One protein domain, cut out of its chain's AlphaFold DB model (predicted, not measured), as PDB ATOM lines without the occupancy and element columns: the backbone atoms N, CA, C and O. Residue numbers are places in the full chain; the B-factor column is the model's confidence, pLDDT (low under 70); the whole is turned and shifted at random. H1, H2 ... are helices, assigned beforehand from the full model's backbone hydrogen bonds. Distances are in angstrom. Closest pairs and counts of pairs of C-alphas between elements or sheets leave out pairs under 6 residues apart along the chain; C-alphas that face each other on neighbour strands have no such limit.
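This is residues 42 to 101 of the 101 residues of an uncharacterized protein of Indibacter alkaliphilus LW1 (UniProt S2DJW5). A helical hairpin with unequal arms: the long H3 runs beside the shorter H2, and its far part sticks out with residues 93 to 101. The short H1 packs on H2, and a long loop with no named element, residues 53 to 65, links the two. The 60 printed residues hold three named helices, H1, H2, H3 in chain order, and no named strand: all helix. The whole is elongated, 40 by 24 by 19 A, and only just compact, close to loose, with a radius of gyration of the C-alphas of 12.1 A.

H3, residues 79 to 98, touches H2, residues 66 to 76, with residues 81 to 89 alone; the closest C-alphas, of Val 73 and Lys 82, are 6.0 A apart. This hairpin has a shallow tilt of 16 degrees, opposite ways. H1, residues 49 to 52, only just touches H2, with 3 pairs of C-alphas within 8 A, the closest being Leu 51 and Arg 76 at 6.5 A. H1 and H3 are apart. In H2 and H3 every O i to N i+4 pair is within hydrogen-bond range; H1 is too short for one.

H3 is 28.7 A long, ending at C-alpha 98 (206.909, 146.391, 184.272). H2 is 15.5 A and H1 5.8 A, beginning at C-alpha 49 (190.019, 174.231, 183.890).

The farthest C-alphas, of Trp 53 and Gln 101, are 40.0 A apart. H1 to H2 is a long link, H2 to H3 a tight one. The printed part has no cut; residues 93 to 101 have pLDDT under 70.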
ATOM      1  N   PRO A  42     197.899 163.451 186.425       80.06
ATOM      2  CA  PRO A  42     198.795 164.278 185.637       80.06
ATOM      3  C   PRO A  42     199.052 165.610 186.351       80.06
ATOM      4  O   PRO A  42     198.373 165.975 187.319       80.06
ATOM      5  N   ASP A  43     200.034 166.359 185.857       78.88
ATOM      6  CA  ASP A  43     200.292 167.718 186.327       78.88
ATOM      7  C   ASP A  43     199.142 168.651 185.910       78.88
ATOM      8  O   ASP A  43     199.090 169.162 184.789       78.88
ATOM      9  N   LEU A  44     198.197 168.853 186.835       78.12
ATOM     10  CA  LEU A  44     196.989 169.658 186.630       78.12
ATOM     11  C   LEU A  44     197.296 171.132 186.336       78.12
ATOM     12  O   LEU A  44     196.464 171.815 185.751       78.12
ATOM     13  N   SER A  45     198.485 171.620 186.701       77.12
ATOM     14  CA  SER A  45     198.903 173.013 186.479       77.12
ATOM     15  C   SER A  45     198.982 173.370 184.992       77.12
ATOM     16  O   SER A  45     198.910 174.540 184.625       77.12
ATOM     17  N   LYS A  46     199.141 172.355 184.137       79.69
ATOM     18  CA  LYS A  46     199.293 172.485 182.685       79.69
ATOM     19  C   LYS A  46     197.997 172.211 181.915       79.69
ATOM     20  O   LYS A  46     197.997 172.298 180.692       79.69
ATOM     21  N   LEU A  47     196.903 171.879 182.606       82.81
ATOM     22  CA  LEU A  47     195.590 171.639 182.007       82.81
ATOM     23  C   LEU A  47     194.657 172.812 182.305       82.81
ATOM     24  O   LEU A  47     194.471 173.198 183.460       82.81
ATOM     25  N   ARG A  48     194.010 173.369 181.276       83.81
ATOM     26  CA  ARG A  48     193.048 174.458 181.480       83.81
ATOM     27  C   ARG A  48     191.767 173.943 182.151       83.81
ATOM     28  O   ARG A  48     191.131 173.037 181.607       83.81
ATOM     29  N   PRO A  49     191.290 174.581 183.240       79.56
ATOM     30  CA  PRO A  49     190.019 174.231 183.890       79.56
ATOM     31  C   PRO A  49     188.804 174.201 182.963       79.56
ATOM     32  O   PRO A  49     187.904 173.389 183.152       79.56
ATOM     33  N   ALA A  50     188.804 175.026 181.913       83.31
ATOM     34  CA  ALA A  50     187.726 175.070 180.929       83.31
ATOM     35  C   ALA A  50     187.518 173.747 180.158       83.31
ATOM     36  O   ALA A  50     186.424 173.517 179.646       83.31
ATOM     37  N   LEU A  51     188.526 172.863 180.081       83.19
ATOM     38  CA  LEU A  51     188.386 171.558 179.422       83.19
ATOM     39  C   LEU A  51     187.386 170.642 180.127       83.19
ATOM     40  O   LEU A  51     186.714 169.846 179.472       83.19
ATOM     41  N   PHE A  52     187.276 170.772 181.448       84.69
ATOM     42  CA  PHE A  52     186.402 169.967 182.292       84.69
ATOM     43  C   PHE A  52     185.400 170.873 183.012       84.69
ATOM     44  O   PHE A  52     185.236 170.815 184.223       84.69
ATOM     45  N   TRP A  53     184.716 171.734 182.257       83.12
ATOM     46  CA  TRP A  53     183.753 172.693 182.810       83.12
ATOM     47  C   TRP A  53     182.592 172.037 183.587       83.12
ATOM     48  O   TRP A  53     182.009 172.664 184.465       83.12
ATOM     49  N   ASP A  54     182.271 170.780 183.282       80.00
ATOM     50  CA  ASP A  54     181.237 169.960 183.918       80.00
ATOM     51  C   ASP A  54     181.772 169.075 185.060       80.00
ATOM     52  O   ASP A  54     180.996 168.376 185.709       80.00
ATOM     53  N   THR A  55     183.090 169.034 185.309       78.19
ATOM     54  CA  THR A  55     183.692 168.147 186.321       78.19
ATOM     55  C   THR A  55     184.932 168.756 186.971       78.19
ATOM     56  O   THR A  55     185.913 169.065 186.303       78.19
ATOM     57  N   SER A  56     184.959 168.840 188.302       77.38
ATOM     58  CA  SER A  56     186.153 169.295 189.025       77.38
ATOM     59  C   SER A  56     187.320 168.321 188.842       77.38
ATOM     60  O   SER A  56     187.168 167.130 189.111       77.38
ATOM     61  N   PHE A  57     188.503 168.831 188.483       75.19
ATOM     62  CA  PHE A  57     189.726 168.031 188.298       75.19
ATOM     63  C   PHE A  57     190.079 167.122 189.480       75.19
ATOM     64  O   PHE A  57     190.622 166.036 189.290       75.19
ATOM     65  N   GLU A  58     189.757 167.555 190.698       71.38
ATOM     66  CA  GLU A  58     190.031 166.823 191.939       71.38
ATOM     67  C   GLU A  58     189.205 165.537 192.076       71.38
ATOM     68  O   GLU A  58     189.613 164.606 192.768       71.38
ATOM     69  N   ASN A  59     188.056 165.475 191.401       77.25
ATOM     70  CA  ASN A  59     187.129 164.348 191.465       77.25
ATOM     71  C   ASN A  59     187.280 163.382 190.284       77.25
ATOM     72  O   ASN A  59     186.605 162.351 190.251       77.25
ATOM     73  N   ILE A  60     188.142 163.702 189.315       80.38
ATOM     74  CA  ILE A  60     188.380 162.848 188.153       80.38
ATOM     75  C   ILE A  60     189.267 161.679 188.577       80.38
ATOM     76  O   ILE A  60     190.400 161.856 189.020       80.38
ATOM     77  N   ASP A  61     188.752 160.463 188.409       82.12
ATOM     78  CA  ASP A  61     189.572 159.256 188.468       82.12
ATOM     79  C   ASP A  61     190.278 159.079 187.116       82.12
ATOM     80  O   ASP A  61     189.695 158.576 186.152       82.12
ATOM     81  N   TRP A  62     191.529 159.544 187.050       83.44
ATOM     82  CA  TRP A  62     192.356 159.563 185.839       83.44
ATOM     83  C   TRP A  62     192.649 158.168 185.286       83.44
ATOM     84  O   TRP A  62     192.871 158.036 184.086       83.44
ATOM     85  N   VAL A  63     192.603 157.133 186.128       82.06
ATOM     86  CA  VAL A  63     192.813 155.740 185.716       82.06
ATOM     87  C   VAL A  63     191.508 155.164 185.176       82.06
ATOM     88  O   VAL A  63     191.439 154.690 184.044       82.06
ATOM     89  N   LYS A  64     190.425 155.263 185.955       83.31
ATOM     90  CA  LYS A  64     189.132 154.670 185.592       83.31
ATOM     91  C   LYS A  64     188.490 155.337 184.375       83.31
ATOM     92  O   LYS A  64     187.844 154.664 183.575       83.31
ATOM     93  N   HIS A  65     188.629 156.654 184.246       85.31
ATOM     94  CA  HIS A  65     188.021 157.440 183.172       85.31
ATOM     95  C   HIS A  65     189.017 157.813 182.068       85.31
ATOM     96  O   HIS A  65     188.760 158.753 181.320       85.31
ATOM     97  N   LYS A  66     190.116 157.057 181.924       86.44
ATOM     98  CA  LYS A  66     191.170 157.282 180.923       86.44
ATOM     99  C   LYS A  66     190.627 157.608 179.530       86.44
ATOM    100  O   LYS A  66     190.942 158.663 178.995       86.44
ATOM    101  N   LEU A  67     189.767 156.753 178.973       84.94
ATOM    102  CA  LEU A  67     189.211 156.951 177.625       84.94
ATOM    103  C   LEU A  67     188.454 158.278 177.494       84.94
ATOM    104  O   LEU A  67     188.662 159.023 176.546       84.94
ATOM    105  N   TYR A  68     187.633 158.611 178.490       88.06
ATOM    106  CA  TYR A  68     186.877 159.861 178.508       88.06
ATOM    107  C   TYR A  68     187.783 161.093 178.609       88.06
ATOM    108  O   TYR A  68     187.549 162.091 177.930       88.06
ATOM    109  N   VAL A  69     188.814 161.026 179.454       87.69
ATOM    110  CA  VAL A  69     189.809 162.094 179.599       87.69
ATOM    111  C   VAL A  69     190.553 162.303 178.280       87.69
ATOM    112  O   VAL A  69     190.661 163.442 177.828       87.69
ATOM    113  N   ILE A  70     191.017 161.220 177.646       87.06
ATOM    114  CA  ILE A  70     191.720 161.265 176.358       87.06
ATOM    115  C   ILE A  70     190.815 161.867 175.286       87.06
ATOM    116  O   ILE A  70     191.184 162.879 174.696       87.06
ATOM    117  N   ASP A  71     189.614 161.326 175.078       89.56
ATOM    118  CA  ASP A  71     188.685 161.814 174.052       89.56
ATOM    119  C   ASP A  71     188.385 163.304 174.219       89.56
ATOM    120  O   ASP A  71     188.376 164.076 173.257       89.56
ATOM    121  N   ARG A  72     188.175 163.740 175.461       88.25
ATOM    122  CA  ARG A  72     187.877 165.133 175.776       88.25
ATOM    123  C   ARG A  72     189.048 166.061 175.471       88.25
ATOM    124  O   ARG A  72     188.836 167.115 174.865       88.25
ATOM    125  N   VAL A  73     190.261 165.686 175.872       89.25
ATOM    126  CA  VAL A  73     191.473 166.476 175.620       89.25
ATOM    127  C   VAL A  73     191.812 166.473 174.129       89.25
ATOM    128  O   VAL A  73     192.173 167.513 173.591       89.25
ATOM    129  N   MET A  74     191.596 165.367 173.418       86.62
ATOM    130  CA  MET A  74     191.794 165.308 171.968       86.62
ATOM    131  C   MET A  74     190.808 166.205 171.209       86.62
ATOM    132  O   MET A  74     191.199 166.857 170.240       86.62
ATOM    133  N   GLN A  75     189.555 166.299 171.667       88.44
ATOM    134  CA  GLN A  75     188.529 167.136 171.034       88.44
ATOM    135  C   GLN A  75     188.674 168.637 171.328       88.44
ATOM    136  O   GLN A  75     188.348 169.453 170.469       88.44
ATOM    137  N   ARG A  76     189.069 169.020 172.551       85.12
ATOM    138  CA  ARG A  76     188.988 170.419 173.035       85.12
ATOM    139  C   ARG A  76     190.323 171.007 173.512       85.12
ATOM    140  O   ARG A  76     190.408 172.218 173.725       85.12
ATOM    141  N   GLY A  77     191.335 170.167 173.713       86.38
ATOM    142  CA  GLY A  77     192.663 170.545 174.193       86.38
ATOM    143  C   GLY A  77     193.526 171.207 173.127       86.38
ATOM    144  O   GLY A  77     193.326 171.020 171.925       86.38
ATOM    145  N   ASN A  78     194.498 171.993 173.581       88.75
ATOM    146  CA  ASN A  78     195.591 172.482 172.750       88.75
ATOM    147  C   ASN A  78     196.648 171.371 172.548       88.75
ATOM    148  O   ASN A  78     196.587 170.307 173.164       88.75
ATOM    149  N   GLU A  79     197.631 171.614 171.681       86.81
ATOM    150  CA  GLU A  79     198.665 170.614 171.376       86.81
ATOM    151  C   GLU A  79     199.551 170.265 172.590       86.81
ATOM    152  O   GLU A  79     199.971 169.118 172.737       86.81
ATOM    153  N   GLU A  80     199.783 171.208 173.508       86.94
ATOM    154  CA  GLU A  80     200.556 170.966 174.737       86.94
ATOM    155  C   GLU A  80     199.812 170.050 175.725       86.94
ATOM    156  O   GLU A  80     200.403 169.133 176.294       86.94
ATOM    157  N   GLU A  81     198.505 170.259 175.896       86.44
ATOM    158  CA  GLU A  81     197.605 169.475 176.747       86.44
ATOM    159  C   GLU A  81     197.454 168.050 176.200       86.44
ATOM    160  O   GLU A  81     197.519 167.085 176.964       86.44
ATOM    161  N   LYS A  82     197.310 167.908 174.873       89.00
ATOM    162  CA  LYS A  82     197.269 166.599 174.203       89.00
ATOM    163  C   LYS A  82     198.557 165.822 174.427       89.00
ATOM    164  O   LYS A  82     198.493 164.659 174.821       89.00
ATOM    165  N   LYS A  83     199.714 166.463 174.225       88.12
ATOM    166  CA  LYS A  83     201.019 165.831 174.434       88.12
ATOM    167  C   LYS A  83     201.200 165.389 175.885       88.12
ATOM    168  O   LYS A  83     201.565 164.248 176.128       88.12
ATOM    169  N   LEU A  84     200.868 166.251 176.846       86.56
ATOM    170  CA  LEU A  84     200.973 165.932 178.269       86.56
ATOM    171  C   LEU A  84     200.130 164.718 178.664       86.56
ATOM    172  O   LEU A  84     200.593 163.865 179.417       86.56
ATOM    173  N   ILE A  85     198.889 164.655 178.181       87.75
ATOM    174  CA  ILE A  85     197.979 163.545 178.477       87.75
ATOM    175  C   ILE A  85     198.446 162.255 177.804       87.75
ATOM    176  O   ILE A  85     198.363 161.197 178.425       87.75
ATOM    177  N   ASN A  86     198.977 162.342 176.583       87.00
ATOM    178  CA  ASN A  86     199.570 161.199 175.901       87.00
ATOM    179  C   ASN A  86     200.781 160.657 176.676       87.00
ATOM    180  O   ASN A  86     200.775 159.494 177.069       87.00
ATOM    181  N   ASP A  87     201.741 161.523 177.014       86.19
ATOM    182  CA  ASP A  87     202.940 161.161 177.781       86.19
ATOM    183  C   ASP A  87     202.564 160.559 179.152       86.19
ATOM    184  O   ASP A  87     203.137 159.563 179.592       86.19
ATOM    185  N   PHE A  88     201.561 161.128 179.832       85.94
ATOM    186  CA  PHE A  88     201.070 160.617 181.114       85.94
ATOM    187  C   PHE A  88     200.523 159.187 181.005       85.94
ATOM    188  O   PHE A  88     200.846 158.340 181.842       85.94
ATOM    189  N   TYR A  89     199.700 158.910 179.991       84.62
ATOM    190  CA  TYR A  89     199.082 157.596 179.826       84.62
ATOM    191  C   TYR A  89     200.019 156.543 179.225       84.62
ATOM    192  O   TYR A  89     199.870 155.370 179.564       84.62
ATOM    193  N   GLU A  90     200.996 156.941 178.408       81.31
ATOM    194  CA  GLU A  90     202.067 156.055 177.936       81.31
ATOM    195  C   GLU A  90     202.966 155.608 179.099       81.31
ATOM    196  O   GLU A  90     203.224 154.416 179.268       81.31
ATOM    197  N   LEU A  91     203.381 156.536 179.971       76.56
ATOM    198  CA  LEU A  91     204.174 156.205 181.163       76.56
ATOM    199  C   LEU A  91     203.410 155.301 182.140       76.56
ATOM    200  O   LEU A  91     204.000 154.415 182.762       76.56
ATOM    201  N   GLN A  92     202.099 155.509 182.266       75.50
ATOM    202  CA  GLN A  92     201.217 154.642 183.042       75.50
ATOM    203  C   GLN A  92     201.197 153.208 182.498       75.50
ATOM    204  O   GLN A  92     201.461 152.282 183.263       75.50
ATOM    205  N   GLU A  93     200.961 153.014 181.199       69.62
ATOM    206  CA  GLU A  93     200.929 151.674 180.590       69.62
ATOM    207  C   GLU A  93     202.268 150.941 180.736       69.62
ATOM    208  O   GLU A  93     202.299 149.766 181.100       69.62
ATOM    209  N   VAL A  94     203.387 151.643 180.541       63.34
ATOM    210  CA  VAL A  94     204.726 151.060 180.715       63.34
ATOM    211  C   VAL A  94     204.984 150.669 182.177       63.34
ATOM    212  O   VAL A  94     205.594 149.633 182.444       63.34
ATOM    213  N   SER A  95     204.504 151.456 183.143       60.81
ATOM    214  CA  SER A  95     204.639 151.127 184.569       60.81
ATOM    215  C   SER A  95     203.821 149.898 184.982       60.81
ATOM    216  O   SER A  95     204.293 149.083 185.776       60.81
ATOM    217  N   GLU A  96     202.627 149.724 184.410       60.84
ATOM    218  CA  GLU A  96     201.778 148.556 184.653       60.84
ATOM    219  C   GLU A  96     202.397 147.285 184.056       60.84
ATOM    220  O   GLU A  96     202.429 146.255 184.728       60.84
ATOM    221  N   LEU A  97     202.972 147.368 182.851       57.97
ATOM    222  CA  LEU A  97     203.660 146.246 182.199       57.97
ATOM    223  C   LEU A  97     204.904 145.784 182.973       57.97
ATOM    224  O   LEU A  97     205.108 144.584 183.146       57.97
ATOM    225  N   ASN A  98     205.702 146.714 183.501       52.47
ATOM    226  CA  ASN A  98     206.909 146.391 184.272       52.47
ATOM    227  C   ASN A  98     206.623 145.843 185.681       52.47
ATOM    228  O   ASN A  98     207.524 145.312 186.320       52.47
ATOM    229  N   SER A  99     205.391 145.965 186.179       51.19
ATOM    230  CA  SER A  99     204.987 145.436 187.492       51.19
ATOM    231  C   SER A  99     204.608 143.947 187.452       51.19
ATOM    232  O   SER A  99     204.288 143.364 188.487       51.19
ATOM    233  N   ILE A 100     204.590 143.346 186.256       51.22
ATOM    234  CA  ILE A 100     204.158 141.962 185.992       51.22
ATOM    235  C   ILE A 100     205.368 141.031 185.746       51.22
ATOM    236  O   ILE A 100     205.191 139.831 185.543       51.22
ATOM    237  N   GLN A 101     206.597 141.556 185.803       36.44
ATOM    238  CA  GLN A 101     207.843 140.831 185.525       36.44
ATOM    239  C   GLN A 101     208.738 140.741 186.764       36.44
ATOM    240  O   GLN A 101     209.364 139.672 186.941       36.44
TER     241      GLN A 101